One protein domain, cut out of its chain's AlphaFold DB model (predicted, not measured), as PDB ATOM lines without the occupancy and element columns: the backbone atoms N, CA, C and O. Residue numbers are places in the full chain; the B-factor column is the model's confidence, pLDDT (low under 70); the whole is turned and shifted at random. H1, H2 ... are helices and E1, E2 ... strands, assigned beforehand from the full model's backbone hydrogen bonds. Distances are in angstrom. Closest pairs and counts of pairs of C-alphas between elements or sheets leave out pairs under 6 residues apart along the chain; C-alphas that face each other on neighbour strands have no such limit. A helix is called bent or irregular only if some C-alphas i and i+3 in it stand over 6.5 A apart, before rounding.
ATOM      1  N   GLU A   2       0.975  85.178 291.681       59.19
ATOM      2  CA  GLU A   2       1.445  86.104 292.735       59.19
ATOM      3  C   GLU A   2       0.397  86.395 293.825       59.19
ATOM      4  O   GLU A   2       0.757  86.503 294.994       59.19
ATOM      5  N   ASP A   3      -0.900  86.403 293.489       66.25
ATOM      6  CA  ASP A   3      -1.972  86.757 294.438       66.25
ATOM      7  C   ASP A   3      -2.021  85.887 295.710       66.25
ATOM      8  O   ASP A   3      -2.383  86.370 296.779       66.25
ATOM      9  N   LEU A   4      -1.613  84.611 295.635       73.12
ATOM     10  CA  LEU A   4      -1.629  83.690 296.785       73.12
ATOM     11  C   LEU A   4      -0.425  83.857 297.725       73.12
ATOM     12  O   LEU A   4      -0.440  83.369 298.861       73.12
ATOM     13  N   VAL A   5       0.646  84.504 297.254       84.19
ATOM     14  CA  VAL A   5       1.818  84.805 298.088       84.19
ATOM     15  C   VAL A   5       1.489  85.962 299.020       84.19
ATOM     16  O   VAL A   5       1.802  85.878 300.201       84.19
ATOM     17  N   TYR A   6       0.797  86.985 298.524       84.00
ATOM     18  CA  TYR A   6       0.494  88.199 299.284       84.00
ATOM     19  C   TYR A   6      -0.856  88.156 300.010       84.00
ATOM     20  O   TYR A   6      -1.076  88.924 300.946       84.00
ATOM     21  N   SER A   7      -1.748  87.222 299.661       89.12
ATOM     22  CA  SER A   7      -3.008  87.048 300.386       89.12
ATOM     23  C   SER A   7      -2.768  86.746 301.870       89.12
ATOM     24  O   SER A   7      -1.956  85.877 302.217       89.12
ATOM     25  N   ASN A   8      -3.516  87.419 302.747       90.62
ATOM     26  CA  ASN A   8      -3.566  87.072 304.164       90.62
ATOM     27  C   ASN A   8      -4.058  85.627 304.317       90.62
ATOM     28  O   ASN A   8      -5.101  85.269 303.776       90.62
ATOM     29  N   ASP A   9      -3.306  84.818 305.056       91.88
ATOM     30  CA  ASP A   9      -3.640  83.425 305.348       91.88
ATOM     31  C   ASP A   9      -3.327  83.146 306.824       91.88
ATOM     32  O   ASP A   9      -2.168  82.891 307.150       91.88
ATOM     33  N   PRO A  10      -4.310  83.245 307.736       90.62
ATOM     34  CA  PRO A  10      -4.074  83.079 309.169       90.62
ATOM     35  C   PRO A  10      -3.581  81.675 309.551       90.62
ATOM     36  O   PRO A  10      -2.981  81.532 310.614       90.62
ATOM     37  N   ASP A  11      -3.790  80.672 308.694       91.31
ATOM     38  CA  ASP A  11      -3.392  79.285 308.943       91.31
ATOM     39  C   ASP A  11      -1.964  78.988 308.446       91.31
ATOM     40  O   ASP A  11      -1.369  77.967 308.800       91.31
ATOM     41  N   HIS A  12      -1.376  79.884 307.648       94.19
ATOM     42  CA  HIS A  12       0.001  79.749 307.182       94.19
ATOM     43  C   HIS A  12       1.008  80.233 308.249       94.19
ATOM     44  O   HIS A  12       0.806  81.297 308.837       94.19
ATOM     45  N   PRO A  13       2.170  79.563 308.436       94.06
ATOM     46  CA  PRO A  13       3.194  79.988 309.408       94.06
ATOM     47  C   PRO A  13       3.736  81.418 309.217       94.06
ATOM     48  O   PRO A  13       4.269  82.022 310.146       94.06
ATOM     49  N   ILE A  14       3.597  81.954 308.001       94.50
ATOM     50  CA  ILE A  14       3.809  83.364 307.633       94.50
ATOM     51  C   ILE A  14       2.457  83.925 307.170       94.50
ATOM     52  O   ILE A  14       2.157  83.839 305.972       94.50
ATOM     53  N   PRO A  15       1.620  84.452 308.077       93.19
ATOM     54  CA  PRO A  15       0.223  84.722 307.757       93.19
ATOM     55  C   PRO A  15       0.010  86.008 306.958       93.19
ATOM     56  O   PRO A  15      -0.856  86.067 306.087       93.19
ATOM     57  N   GLN A  16       0.843  87.020 307.197       93.75
ATOM     58  CA  GLN A  16       0.805  88.297 306.487       93.75
ATOM     59  C   GLN A  16       2.185  88.589 305.912       93.75
ATOM     60  O   GLN A  16       3.160  88.621 306.659       93.75
ATOM     61  N   VAL A  17       2.284  88.798 304.601       93.75
ATOM     62  CA  VAL A  17       3.574  89.038 303.935       93.75
ATOM     63  C   VAL A  17       3.973  90.519 303.971       93.75
ATOM     64  O   VAL A  17       5.144  90.825 304.180       93.75
ATOM     65  N   ASP A  18       3.005  91.437 303.907       91.31
ATOM     66  CA  ASP A  18       3.241  92.888 303.755       91.31
ATOM     67  C   ASP A  18       3.318  93.685 305.062       91.31
ATOM     68  O   ASP A  18       3.372  94.915 305.065       91.31
ATOM     69  N   VAL A  19       3.318  92.995 306.200       89.06
ATOM     70  CA  VAL A  19       3.347  93.626 307.525       89.06
ATOM     71  C   VAL A  19       4.697  93.365 308.181       89.06
ATOM     72  O   VAL A  19       5.186  92.240 308.159       89.06
ATOM     73  N   VAL A  20       5.308  94.381 308.789       89.38
ATOM     74  CA  VAL A  20       6.457  94.162 309.678       89.38
ATOM     75  C   VAL A  20       5.931  93.692 311.030       89.38
ATOM     76  O   VAL A  20       5.102  94.375 311.627       89.38
ATOM     77  N   ASP A  21       6.412  92.548 311.513       89.25
ATOM     78  CA  ASP A  21       5.882  91.898 312.712       89.25
ATOM     79  C   ASP A  21       6.300  92.690 313.953       89.25
ATOM     80  O   ASP A  21       5.463  93.120 314.744       89.25
ATOM     81  N   ILE A  22       7.611  92.904 314.125       92.81
ATOM     82  CA  ILE A  22       8.173  93.604 315.281       92.81
ATOM     83  C   ILE A  22       9.365  94.457 314.841       92.81
ATOM     84  O   ILE A  22      10.249  93.994 314.122       92.81
ATOM     85  N   ILE A  23       9.428  95.694 315.343       95.38
ATOM     86  CA  ILE A  23      10.606  96.563 315.243       95.38
ATOM     87  C   ILE A  23      10.989  97.016 316.648       95.38
ATOM     88  O   ILE A  23      10.161  97.572 317.372       95.38
ATOM     89  N   ALA A  24      12.253  96.836 317.012       94.44
ATOM     90  CA  ALA A  24      12.831  97.324 318.252       94.44
ATOM     91  C   ALA A  24      14.042  98.209 317.948       94.44
ATOM     92  O   ALA A  24      14.923  97.824 317.187       94.44
ATOM     93  N   ALA A  25      14.107  99.383 318.571       94.69
ATOM     94  CA  ALA A  25      15.272 100.258 318.511       94.69
ATOM     95  C   ALA A  25      15.921 100.329 319.895       94.69
ATOM     96  O   ALA A  25      15.254 100.596 320.897       94.69
ATOM     97  N   LYS A  26      17.227 100.074 319.961       92.12
ATOM     98  CA  LYS A  26      18.015 100.183 321.188       92.12
ATOM     99  C   LYS A  26      18.477 101.624 321.384       92.12
ATOM    100  O   LYS A  26      18.692 102.363 320.428       92.12
ATOM    101  N   LYS A  27      18.739 102.001 322.640       88.69
ATOM    102  CA  LYS A  27      19.298 103.323 322.988       88.69
ATOM    103  C   LYS A  27      20.658 103.609 322.328       88.69
ATOM    104  O   LYS A  27      21.003 104.771 322.161       88.69
ATOM    105  N   SER A  28      21.408 102.574 321.944       88.31
ATOM    106  CA  SER A  28      22.672 102.676 321.196       88.31
ATOM    107  C   SER A  28      22.495 103.029 319.711       88.31
ATOM    108  O   SER A  28      23.486 103.255 319.018       88.31
ATOM    109  N   GLY A  29      21.256 103.076 319.212       89.38
ATOM    110  CA  GLY A  29      20.947 103.326 317.803       89.38
ATOM    111  C   GLY A  29      20.916 102.068 316.931       89.38
ATOM    112  O   GLY A  29      20.784 102.182 315.718       89.38
ATOM    113  N   GLU A  30      21.041 100.876 317.518       95.38
ATOM    114  CA  GLU A  30      20.791  99.616 316.809       95.38
ATOM    115  C   GLU A  30      19.289  99.392 316.611       95.38
ATOM    116  O   GLU A  30      18.497  99.616 317.530       95.38
ATOM    117  N   VAL A  31      18.902  98.890 315.444       97.25
ATOM    118  CA  VAL A  31      17.523  98.559 315.089       97.25
ATOM    119  C   VAL A  31      17.424  97.093 314.709       97.25
ATOM    120  O   VAL A  31      18.126  96.609 313.825       97.25
ATOM    121  N   VAL A  32      16.500  96.402 315.362       96.81
ATOM    122  CA  VAL A  32      16.189  94.998 315.139       96.81
ATOM    123  C   VAL A  32      14.785  94.903 314.554       96.81
ATOM    124  O   VAL A  32      13.825  95.364 315.173       96.81
ATOM    125  N   LEU A  33      14.659  94.296 313.379       97.06
ATOM    126  CA  LEU A  33      13.382  93.924 312.780       97.06
ATOM    127  C   LEU A  33      13.227  92.415 312.925       97.06
ATOM    128  O   LEU A  33      13.998  91.665 312.335       97.06
ATOM    129  N   ALA A  34      12.270  91.955 313.720       95.94
ATOM    130  CA  ALA A  34      12.084  90.528 313.944       95.94
ATOM    131  C   ALA A  34      10.965  89.987 313.051       95.94
ATOM    132  O   ALA A  34       9.828  90.435 313.164       95.94
ATOM    133  N   VAL A  35      11.299  89.011 312.204       96.12
ATOM    134  CA  VAL A  35      10.340  88.174 311.471       96.12
ATOM    135  C   VAL A  35       9.966  87.007 312.376       96.12
ATOM    136  O   VAL A  35      10.849  86.315 312.894       96.12
ATOM    137  N   VAL A  36       8.672  86.780 312.590       93.88
ATOM    138  CA  VAL A  36       8.189  85.733 313.498       93.88
ATOM    139  C   VAL A  36       7.495  84.621 312.723       93.88
ATOM    140  O   VAL A  36       6.402  84.804 312.203       93.88
ATOM    141  N   ILE A  37       8.107  83.437 312.725       94.19
ATOM    142  CA  ILE A  37       7.539  82.208 312.168       94.19
ATOM    143  C   ILE A  37       7.212  81.306 313.358       94.19
ATOM    144  O   ILE A  37       8.094  80.680 313.944       94.19
ATOM    145  N   ALA A  38       5.960  81.367 313.819       87.19
ATOM    146  CA  ALA A  38       5.553  80.791 315.103       87.19
ATOM    147  C   ALA A  38       5.322  79.273 315.066       87.19
ATOM    148  O   ALA A  38       5.466  78.618 316.096       87.19
ATOM    149  N   THR A  39       5.004  78.729 313.895       92.44
ATOM    150  CA  THR A  39       4.806  77.297 313.650       92.44
ATOM    151  C   THR A  39       5.828  76.789 312.629       92.44
ATOM    152  O   THR A  39       6.376  77.596 311.875       92.44
ATOM    153  N   PRO A  40       6.138  75.479 312.605       95.44
ATOM    154  CA  PRO A  40       7.120  74.919 311.678       95.44
ATOM    155  C   PRO A  40       6.839  75.274 310.214       95.44
ATOM    156  O   PRO A  40       5.764  74.969 309.693       95.44
ATOM    157  N   LEU A  41       7.816  75.885 309.539       96.12
ATOM    158  CA  LEU A  41       7.723  76.198 308.114       96.12
ATOM    159  C   LEU A  41       8.228  75.017 307.280       96.12
ATOM    160  O   LEU A  41       9.326  74.513 307.517       96.12
ATOM    161  N   GLN A  42       7.423  74.590 306.311       96.31
ATOM    162  CA  GLN A  42       7.743  73.474 305.421       96.31
ATOM    163  C   GLN A  42       8.542  73.957 304.201       96.31
ATOM    164  O   GLN A  42       8.517  75.138 303.859       96.31
ATOM    165  N   ALA A  43       9.237  73.048 303.515       96.25
ATOM    166  CA  ALA A  43      10.028  73.371 302.322       96.25
ATOM    167  C   ALA A  43       9.211  73.532 301.029       96.25
ATOM    168  O   ALA A  43       9.791  73.607 299.944       96.25
ATOM    169  N   ASP A  44       7.883  73.565 301.092       95.81
ATOM    170  CA  ASP A  44       7.062  73.703 299.894       95.81
ATOM    171  C   ASP A  44       7.268  75.071 299.210       95.81
ATOM    172  O   ASP A  44       7.683  76.064 299.816       95.81
ATOM    173  N   GLU A  45       6.977  75.126 297.910       95.50
ATOM    174  CA  GLU A  45       7.200  76.317 297.086       95.50
ATOM    175  C   GLU A  45       6.461  77.552 297.625       95.50
ATOM    176  O   GLU A  45       6.980  78.669 297.553       95.50
ATOM    177  N   ARG A  46       5.263  77.370 298.196       94.88
ATOM    178  CA  ARG A  46       4.464  78.474 298.737       94.88
ATOM    179  C   ARG A  46       5.135  79.052 299.978       94.88
ATOM    180  O   ARG A  46       5.290  80.272 300.056       94.88
ATOM    181  N   SER A  47       5.586  78.199 300.894       96.06
ATOM    182  CA  SER A  47       6.336  78.597 302.089       96.06
ATOM    183  C   SER A  47       7.617  79.362 301.740       96.06
ATOM    184  O   SER A  47       7.856  80.447 302.279       96.06
ATOM    185  N   GLN A  48       8.406  78.858 300.782       97.31
ATOM    186  CA  GLN A  48       9.634  79.520 300.325       97.31
ATOM    187  C   GLN A  48       9.354  80.892 299.696       97.31
ATOM    188  O   GLN A  48      10.010  81.876 300.043       97.31
ATOM    189  N   LYS A  49       8.350  80.989 298.813       96.19
ATOM    190  CA  LYS A  49       7.961  82.262 298.184       96.19
ATOM    191  C   LYS A  49       7.475  83.281 299.207       96.19
ATOM    192  O   LYS A  49       7.898  84.432 299.153       96.19
ATOM    193  N   ARG A  50       6.635  82.872 300.164       96.62
ATOM    194  CA  ARG A  50       6.149  83.767 301.229       96.62
ATOM    195  C   ARG A  50       7.281  84.248 302.129       96.62
ATOM    196  O   ARG A  50       7.278  85.413 302.509       96.62
ATOM    197  N   LEU A  51       8.259  83.395 302.434       97.19
ATOM    198  CA  LEU A  51       9.441  83.796 303.196       97.19
ATOM    199  C   LEU A  51      10.293  84.824 302.447       97.19
ATOM    200  O   LEU A  51      10.656  85.846 303.024       97.19
ATOM    201  N   LEU A  52      10.583  84.578 301.168       97.44
ATOM    202  CA  LEU A  52      11.360  85.507 300.348       97.44
ATOM    203  C   LEU A  52      10.652  86.852 300.184       97.44
ATOM    204  O   LEU A  52      11.275  87.883 300.418       97.44
ATOM    205  N   ALA A  53       9.352  86.846 299.886       96.44
ATOM    206  CA  ALA A  53       8.556  88.068 299.781       96.44
ATOM    207  C   ALA A  53       8.487  88.827 301.121       96.44
ATOM    208  O   ALA A  53       8.611  90.049 301.165       96.44
ATOM    209  N   LYS A  54       8.375  88.111 302.249       96.69
ATOM    210  CA  LYS A  54       8.415  88.717 303.589       96.69
ATOM    211  C   LYS A  54       9.758  89.404 303.844       96.69
ATOM    212  O   LYS A  54       9.780  90.525 304.347       96.69
ATOM    213  N   LEU A  55      10.871  88.761 303.487       97.50
ATOM    214  CA  LEU A  55      12.200  89.369 303.589       97.50
ATOM    215  C   LEU A  55      12.344  90.572 302.653       97.50
ATOM    216  O   LEU A  55      12.842  91.605 303.092       97.50
ATOM    217  N   GLU A  56      11.859  90.480 301.416       96.69
ATOM    218  CA  GLU A  56      11.863  91.589 300.455       96.69
ATOM    219  C   GLU A  56      11.155  92.819 301.017       96.69
ATOM    220  O   GLU A  56      11.685  93.927 300.952       96.69
ATOM    221  N   ASN A  57       9.998  92.625 301.646       95.94
ATOM    222  CA  ASN A  57       9.240  93.708 302.259       95.94
ATOM    223  C   ASN A  57       9.989  94.357 303.425       95.94
ATOM    224  O   ASN A  57       9.960  95.578 303.579       95.94
ATOM    225  N   TYR A  58      10.701  93.569 304.230       97.00
ATOM    226  CA  TYR A  58      11.531  94.110 305.306       97.00
ATOM    227  C   TYR A  58      12.712  94.903 304.746       97.00
ATOM    228  O   TYR A  58      12.988  96.002 305.227       97.00
ATOM    229  N   LEU A  59      13.382  94.377 303.718       96.88
ATOM    230  CA  LEU A  59      14.496  95.047 303.049       96.88
ATOM    231  C   LEU A  59      14.044  96.339 302.353       96.88
ATOM    232  O   LEU A  59      14.690  97.376 302.476       96.88
ATOM    233  N   THR A  60      12.878  96.320 301.717       95.81
ATOM    234  CA  THR A  60      12.253  97.513 301.135       95.81
ATOM    235  C   THR A  60      11.910  98.533 302.219       95.81
ATOM    236  O   THR A  60      12.176  99.726 302.072       95.81
ATOM    237  N   TYR A  61      11.364  98.080 303.350       95.62
ATOM    238  CA  TYR A  61      11.017  98.965 304.455       95.62
ATOM    239  C   TYR A  61      12.245  99.656 305.059       95.62
ATOM    240  O   TYR A  61      12.188 100.867 305.279       95.62
ATOM    241  N   ILE A  62      13.357  98.950 305.296       96.19
ATOM    242  CA  ILE A  62      14.572  99.581 305.850       96.19
ATOM    243  C   ILE A  62      15.199 100.602 304.894       96.19
ATOM    244  O   ILE A  62      15.821 101.554 305.354       96.19
ATOM    245  N   GLN A  63      14.998 100.440 303.583       95.88
ATOM    246  CA  GLN A  63      15.444 101.389 302.560       95.88
ATOM    247  C   GLN A  63      14.496 102.589 302.397       95.88
ATOM    248  O   GLN A  63      14.807 103.530 301.673       95.88
ATOM    249  N   SER A  64      13.338 102.589 303.064       95.44
ATOM    250  CA  SER A  64      12.366 103.674 302.940       95.44
ATOM    251  C   SER A  64      12.792 104.947 303.678       95.44
ATOM    252  O   SER A  64      13.417 104.910 304.744       95.44
ATOM    253  N   ASP A  65      12.322 106.095 303.184       95.94
ATOM    254  CA  ASP A  65      12.474 107.382 303.873       95.94
ATOM    255  C   ASP A  65      11.870 107.346 305.279       95.94
ATOM    256  O   ASP A  65      12.429 107.892 306.228       95.94
ATOM    257  N   LYS A  66      10.744 106.639 305.445       94.25
ATOM    258  CA  LYS A  66      10.078 106.467 306.743       94.25
ATOM    259  C   LYS A  66      10.997 105.800 307.768       94.25
ATOM    260  O   LYS A  66      10.957 106.165 308.944       94.25
ATOM    261  N   PHE A  67      11.794 104.820 307.344       95.00
ATOM    262  CA  PHE A  67      12.794 104.199 308.205       95.00
ATOM    263  C   PHE A  67      13.928 105.180 308.500       95.00
ATOM    264  O   PHE A  67      14.222 105.434 309.669       95.00
ATOM    265  N   SER A  68      14.489 105.799 307.460       94.62
ATOM    266  CA  SER A  68      15.634 106.708 307.580       94.62
ATOM    267  C   SER A  68      15.358 107.925 308.467       94.62
ATOM    268  O   SER A  68      16.192 108.292 309.290       94.62
ATOM    269  N   VAL A  69      14.164 108.515 308.379       95.12
ATOM    270  CA  VAL A  69      13.747 109.640 309.232       95.12
ATOM    271  C   VAL A  69      13.684 109.240 310.706       95.12
ATOM    272  O   VAL A  69      14.000 110.043 311.583       95.12
ATOM    273  N   LYS A  70      13.270 108.004 311.001       94.44
ATOM    274  CA  LYS A  70      13.058 107.546 312.378       94.44
ATOM    275  C   LYS A  70      14.315 106.955 313.016       94.44
ATOM    276  O   LYS A  70      14.494 107.083 314.224       94.44
ATOM    277  N   TYR A  71      15.152 106.291 312.226       94.62
ATOM    278  CA  TYR A  71      16.250 105.465 312.724       94.62
ATOM    279  C   TYR A  71      17.621 105.822 312.130       94.62
ATOM    280  O   TYR A  71      18.636 105.299 312.589       94.62
ATOM    281  N   GLY A  72      17.670 106.726 311.150       93.06
ATOM    282  CA  GLY A  72      18.858 106.998 310.345       93.06
ATOM    283  C   GLY A  72      19.020 106.016 309.183       93.06
ATOM    284  O   GLY A  72      18.262 105.055 309.047       93.06
ATOM    285  N   ALA A  73      20.016 106.273 308.333       93.50
ATOM    286  CA  ALA A  73      20.301 105.427 307.179       93.50
ATOM    287  C   ALA A  73      20.621 103.980 307.615       93.50
ATOM    288  O   ALA A  73      21.397 103.793 308.562       93.50
ATOM    289  N   PRO A  74      20.059 102.960 306.940       92.94
ATOM    290  CA  PRO A  74      20.321 101.567 307.271       92.94
ATOM    291  C   PRO A  74      21.791 101.228 307.009       92.94
ATOM    292  O   PRO A  74      22.310 101.426 305.910       92.94
ATOM    293  N   ILE A  75      22.467 100.699 308.026       94.44
ATOM    294  CA  ILE A  75      23.822 100.158 307.901       94.44
ATOM    295  C   ILE A  75      23.868  98.791 308.568       94.44
ATOM    296  O   ILE A  75      23.370  98.618 309.681       94.44
ATOM    297  N   SER A  76      24.496  97.812 307.917       92.50
ATOM    298  CA  SER A  76      24.418  96.401 308.331       92.50
ATOM    299  C   SER A  76      24.989  96.129 309.727       92.50
ATOM    300  O   SER A  76      24.617  95.147 310.365       92.50
ATOM    301  N   SER A  77      25.848  97.021 310.232       93.62
ATOM    302  CA  SER A  77      26.401  96.979 311.590       93.62
ATOM    303  C   SER A  77      25.441  97.467 312.680       93.62
ATOM    304  O   SER A  77      25.721  97.266 313.857       93.62
ATOM    305  N   LYS A  78      24.355  98.164 312.322       95.19
ATOM    306  CA  LYS A  78      23.354  98.695 313.266       95.19
ATOM    307  C   LYS A  78      21.937  98.223 312.973       95.19
ATOM    308  O   LYS A  78      21.096  98.313 313.857       95.19
ATOM    309  N   THR A  79      21.664  97.721 311.776       97.69
ATOM    310  CA  THR A  79      20.350  97.224 311.373       97.69
ATOM    311  C   THR A  79      20.419  95.714 311.188       97.69
ATOM    312  O   THR A  79      21.262  95.215 310.443       97.69
ATOM    313  N   SER A  80      19.536  94.976 311.857       97.62
ATOM    314  CA  SER A  80      19.464  93.517 311.749       97.62
ATOM    315  C   SER A  80      18.035  93.044 311.518       97.62
ATOM    316  O   SER A  80      17.122  93.469 312.227       97.62
ATOM    317  N   ILE A  81      17.858  92.114 310.586       98.00
ATOM    318  CA  ILE A  81      16.644  91.319 310.437       98.00
ATOM    319  C   ILE A  81      16.856  90.005 311.188       98.00
ATOM    320  O   ILE A  81      17.747  89.224 310.859       98.00
ATOM    321  N   GLU A  82      16.049  89.764 312.213       97.44
ATOM    322  CA  GLU A  82      16.083  88.546 313.016       97.44
ATOM    323  C   GLU A  82      14.922  87.628 312.640       97.44
ATOM    324  O   GLU A  82      13.768  87.895 312.976       97.44
ATOM    325  N   VAL A  83      15.216  86.512 311.979       97.44
ATOM    326  CA  VAL A  83      14.216  85.491 311.667       97.44
ATOM    327  C   VAL A  83      14.119  84.528 312.839       97.44
ATOM    328  O   VAL A  83      15.009  83.712 313.073       97.44
ATOM    329  N   ASN A  84      13.029  84.641 313.590       95.62
ATOM    330  CA  ASN A  84      12.700  83.738 314.682       95.62
ATOM    331  C   ASN A  84      11.913  82.561 314.111       95.62
ATOM    332  O   ASN A  84      10.700  82.655 313.914       95.62
ATOM    333  N   LEU A  85      12.635  81.483 313.825       95.12
ATOM    334  CA  LEU A  85      12.141  80.288 313.162       95.12
ATOM    335  C   LEU A  85      11.724  79.246 314.203       95.12
ATOM    336  O   LEU A  85      12.532  78.880 315.059       95.12
ATOM    337  N   ALA A  86      10.484  78.766 314.136       93.94
ATOM    338  CA  ALA A  86      10.021  77.676 314.987       93.94
ATOM    339  C   ALA A  86      10.893  76.426 314.812       93.94
ATOM    340  O   ALA A  86      11.232  76.032 313.690       93.94
ATOM    341  N   GLU A  87      11.242  75.790 315.926       90.88
ATOM    342  CA  GLU A  87      11.857  74.468 315.927       90.88
ATOM    343  C   GLU A  87      10.978  73.460 315.169       90.88
ATOM    344  O   GLU A  87       9.751  73.522 315.230       90.88
ATOM    345  N   GLY A  88      11.606  72.563 314.405       91.94
ATOM    346  CA  GLY A  88      10.916  71.638 313.499       91.94
ATOM    347  C   GLY A  88      10.618  72.202 312.106       91.94
ATOM    348  O   GLY A  88      10.066  71.481 311.280       91.94
ATOM    349  N   SER A  89      10.978  73.462 311.826       95.44
ATOM    350  CA  SER A  89      11.000  73.967 310.445       95.44
ATOM    351  C   SER A  89      12.039  73.219 309.613       95.44
ATOM    352  O   SER A  89      13.076  72.810 310.137       95.44
ATOM    353  N   ASP A  90      11.756  73.074 308.323       96.56
ATOM    354  CA  ASP A  90      12.573  72.299 307.393       96.56
ATOM    355  C   ASP A  90      13.987  72.892 307.222       96.56
ATOM    356  O   ASP A  90      14.164  74.114 307.174       96.56
ATOM    357  N   ASP A  91      15.006  72.041 307.094       95.50
ATOM    358  CA  ASP A  91      16.392  72.481 306.904       95.50
ATOM    359  C   ASP A  91      16.585  73.234 305.575       95.50
ATOM    360  O   ASP A  91      17.395  74.157 305.506       95.50
ATOM    361  N   ILE A  92      15.767  72.960 304.549       96.81
ATOM    362  CA  ILE A  92      15.774  73.725 303.289       96.81
ATOM    363  C   ILE A  92      15.422  75.200 303.535       96.81
ATOM    364  O   ILE A  92      15.954  76.090 302.864       96.81
ATOM    365  N   ILE A  93      14.549  75.487 304.508       97.50
ATOM    366  CA  ILE A  93      14.227  76.862 304.908       97.50
ATOM    367  C   ILE A  93      15.435  77.524 305.567       97.50
ATOM    368  O   ILE A  93      15.715  78.696 305.304       97.50
ATOM    369  N   LEU A  94      16.176  76.788 306.395       95.25
ATOM    370  CA  LEU A  94      17.395  77.300 307.012       95.25
ATOM    371  C   LEU A  94      18.455  77.621 305.950       95.25
ATOM    372  O   LEU A  94      19.004  78.723 305.956       95.25
ATOM    373  N   ASP A  95      18.677  76.716 304.997       96.62
ATOM    374  CA  ASP A  95      19.596  76.927 303.875       96.62
ATOM    375  C   ASP A  95      19.179  78.124 303.013       96.62
ATOM    376  O   ASP A  95      20.014  78.925 302.581       96.62
ATOM    377  N   LEU A  96      17.873  78.294 302.784       97.31
ATOM    378  CA  LEU A  96      17.338  79.459 302.090       97.31
ATOM    379  C   LEU A  96      17.689  80.759 302.822       97.31
ATOM    380  O   LEU A  96      18.201  81.680 302.186       97.31
ATOM    381  N   LEU A  97      17.497  80.815 304.141       97.38
ATOM    382  CA  LEU A  97      17.850  81.980 304.955       97.38
ATOM    383  C   LEU A  97      19.353  82.275 304.935       97.38
ATOM    384  O   LEU A  97      19.736  83.436 304.820       97.38
ATOM    385  N   VAL A  98      20.204  81.248 304.988       96.44
ATOM    386  CA  VAL A  98      21.666  81.413 304.890       96.44
ATOM    387  C   VAL A  98      22.056  82.047 303.550       96.44
ATOM    388  O   VAL A  98      22.882  82.958 303.508       96.44
ATOM    389  N   ARG A  99      21.423  81.639 302.444       96.75
ATOM    390  CA  ARG A  99      21.659  82.259 301.126       96.75
ATOM    391  C   ARG A  99      21.188  83.716 301.067       96.75
ATOM    392  O   ARG A  99      21.782  84.520 300.352       96.75
ATOM    393  N   CYS A 100      20.161  84.080 301.834       97.75
ATOM    394  CA  CYS A 100      19.652  85.451 301.913       97.75
ATOM    395  C   CYS A 100      20.540  86.400 302.734       97.75
ATOM    396  O   CYS A 100      20.319  87.611 302.685       97.75
ATOM    397  N   THR A 101      21.550  85.909 303.462       96.94
ATOM    398  CA  THR A 101      22.430  86.763 304.276       96.94
ATOM    399  C   THR A 101      23.117  87.846 303.446       96.94
ATOM    400  O   THR A 101      23.159  89.005 303.859       96.94
ATOM    401  N   GLU A 102      23.604  87.499 302.255       96.75
ATOM    402  CA  GLU A 102      24.272  88.462 301.377       96.75
ATOM    403  C   GLU A 102      23.289  89.492 300.804       96.75
ATOM    404  O   GLU A 102      23.594  90.680 300.722       96.75
ATOM    405  N   TRP A 103      22.070  89.055 300.476       97.44
ATOM    406  CA  TRP A 103      21.012  89.945 300.007       97.44
ATOM    407  C   TRP A 103      20.625  90.982 301.066       97.44
ATOM    408  O   TRP A 103      20.524  92.168 300.747       97.44
ATOM    409  N   ALA A 104      20.502  90.573 302.334       97.56
ATOM    410  CA  ALA A 104      20.266  91.504 303.432       97.56
ATOM    411  C   ALA A 104      21.430  92.491 303.602       97.56
ATOM    412  O   ALA A 104      21.206  93.699 303.723       97.56
ATOM    413  N   ARG A 105      22.673  91.995 303.530       97.25
ATOM    414  CA  ARG A 105      23.882  92.818 303.672       97.25
ATOM    415  C   ARG A 105      23.969  93.907 302.613       97.25
ATOM    416  O   ARG A 105      24.227  95.060 302.957       97.25
ATOM    417  N   ASN A 106      23.688  93.559 301.361       96.88
ATOM    418  CA  ASN A 106      23.664  94.501 300.241       96.88
ATOM    419  C   ASN A 106      22.570  95.572 300.378       96.88
ATOM    420  O   ASN A 106      22.671  96.631 299.770       96.88
ATOM    421  N   ASN A 107      21.568  95.325 301.221       96.56
ATOM    422  CA  ASN A 107      20.499  96.258 301.565       96.56
ATOM    423  C   ASN A 107      20.704  96.909 302.947       96.56
ATOM    424  O   ASN A 107      19.755  97.408 303.547       96.56
ATOM    425  N   GLY A 108      21.929  96.918 303.478       96.25
ATOM    426  CA  GLY A 108      22.244  97.641 304.711       96.25
ATOM    427  C   GLY A 108      21.706  96.989 305.986       96.25
ATOM    428  O   GLY A 108      21.581  97.673 306.998       96.25
ATOM    429  N   ALA A 109      21.425  95.683 305.977       97.75
ATOM    430  CA  ALA A 109      21.051  94.921 307.167       97.75
ATOM    431  C   ALA A 109      21.896  93.653 307.336       97.75
ATOM    432  O   ALA A 109      22.353  93.052 306.374       97.75
ATOM    433  N   SER A 110      22.096  93.202 308.568       97.62
ATOM    434  CA  SER A 110      22.520  91.823 308.836       97.62
ATOM    435  C   SER A 110      21.296  90.905 308.925       97.62
ATOM    436  O   SER A 110      20.224  91.345 309.336       97.62
ATOM    437  N   LEU A 111      21.435  89.634 308.545       98.06
ATOM    438  CA  LEU A 111      20.388  88.621 308.711       98.06
ATOM    439  C   LEU A 111      20.826  87.619 309.775       98.06
ATOM    440  O   LEU A 111      21.894  87.019 309.659       98.06
ATOM    441  N   VAL A 112      19.999  87.433 310.799       96.75
ATOM    442  CA  VAL A 112      20.266  86.523 311.915       96.75
ATOM    443  C   VAL A 112      19.117  85.536 312.021       96.75
ATOM    444  O   VAL A 112      17.961  85.937 312.129       96.75
ATOM    445  N   VAL A 113      19.425  84.242 312.030       96.06
ATOM    446  CA  VAL A 113      18.422  83.193 312.242       96.06
ATOM    447  C   VAL A 113      18.484  82.729 313.691       96.06
ATOM    448  O   VAL A 113      19.543  82.345 314.184       96.06
ATOM    449  N   LYS A 114      17.343  82.755 314.379       93.31
ATOM    450  CA  LYS A 114      17.181  82.249 315.744       93.31
ATOM    451  C   LYS A 114      16.183  81.102 315.722       93.31
ATOM    452  O   LYS A 114      15.030  81.305 315.348       93.31
ATOM    453  N   LYS A 115      16.609  79.911 316.147       86.88
ATOM    454  CA  LYS A 115      15.682  78.801 316.390       86.88
ATOM    455  C   LYS A 115      14.943  79.069 317.697       86.88
ATOM    456  O   LYS A 115      15.574  79.312 318.727       86.88
ATOM    457  N   ARG A 116      13.616  79.062 317.646       79.31
ATOM    458  CA  ARG A 116      12.758  79.205 318.818       79.31
ATOM    459  C   ARG A 116      12.278  77.815 319.238       79.31
ATOM    460  O   ARG A 116      11.632  77.168 318.414       79.31
ATOM    461  N   PRO A 117      12.535  77.377 320.482       69.00
ATOM    462  CA  PRO A 117      11.936  76.147 320.977       69.00
ATOM    463  C   PRO A 117      10.413  76.284 320.981       69.00
ATOM    464  O   PRO A 117       9.884  77.387 321.164       69.00
TER     465      PRO A 117
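AT A GLANCE: This is residues 2 to 117 of the 122 residues of an uncharacterized protein of uncultured bacterium (UniProt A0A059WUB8). A strongly twisted sheet of four strands has two long helices, H2 and H4, side by side over one face, making two layers, helices on one face of a sheet. H1 packs on residues 46 to 53 of H2, and H3 follows H2's other end. There are 116 residues printed, with four named helices and four named strands in the order H1 E1 E2 H2 H3 E3 H4 E4. The mixed sheet runs E1 E2 E3 E4, and the class is mixed, helices and strands. The whole is compact, with a radius of gyration of the C-alphas of 13.7 A and spans of 37 by 28 by 22 A.

IN THESE COORDINATES: The strands are E1, residues 22 to 25, E2, 31 to 37, 19.4 A, E3, 79 to 86, 22.4 A, and E4, 110 to 116, 18.8 A, ending at C-alpha 116 (12.758, 79.205, 318.818). The helices are H1, 3 to 6, beginning at C-alpha 3 (-1.972, 86.757, 294.438), H2, 45 to 62, 25.9 A, H3, 65 to 71, and H4, 91 to 106, 24.1 A. H4 is only just irregular, with C-alphas 99 and 102 6.7 A apart.

HOW THE PARTS SIT: E1 and E2 form an antiparallel hairpin, N 24 and O 32 being 2.8 A apart. E3 is parallel to E2, with N 82 and O 33 at 2.8 A, and to E4, with N 83 and O 112 at 2.8 A. E2, H2 H3, E3 and E3, H4, E4 are strand-helix-strand units, parallel neighbour strands with helices between, each with a right-handed crossover. H2 is over E2 and E3 at a height over the sheet of 9.9 A; H4, on the same face, is over E4 at 8.1 A. H2 and H4 only just touch, with 3 pairs of C-alphas within 8 A, the closest Leu 59 and Ala 104, 6.8 A, at a shallow tilt of 24 degrees, the same way. H1 touches H2, closest at the C-alphas of Val 5 and Arg 50, 5.4 A. H3 is close to H2 but not clearly touching, closest at the C-alphas of Tyr 61 and Phe 67, 6.7 A. Every O i to N i+4 pair is within hydrogen-bond range in H2, 2 of 3 in H3 and 10 of 12 in H4; H1 is too short for one.

THE WHOLE: The C-alphas farthest apart, of Asp 3 and Ser 28, are 39.7 A apart. The printed part has no cut, and H1 to E1 is a long link. Residues 2, 3 and 117 have pLDDT under 70.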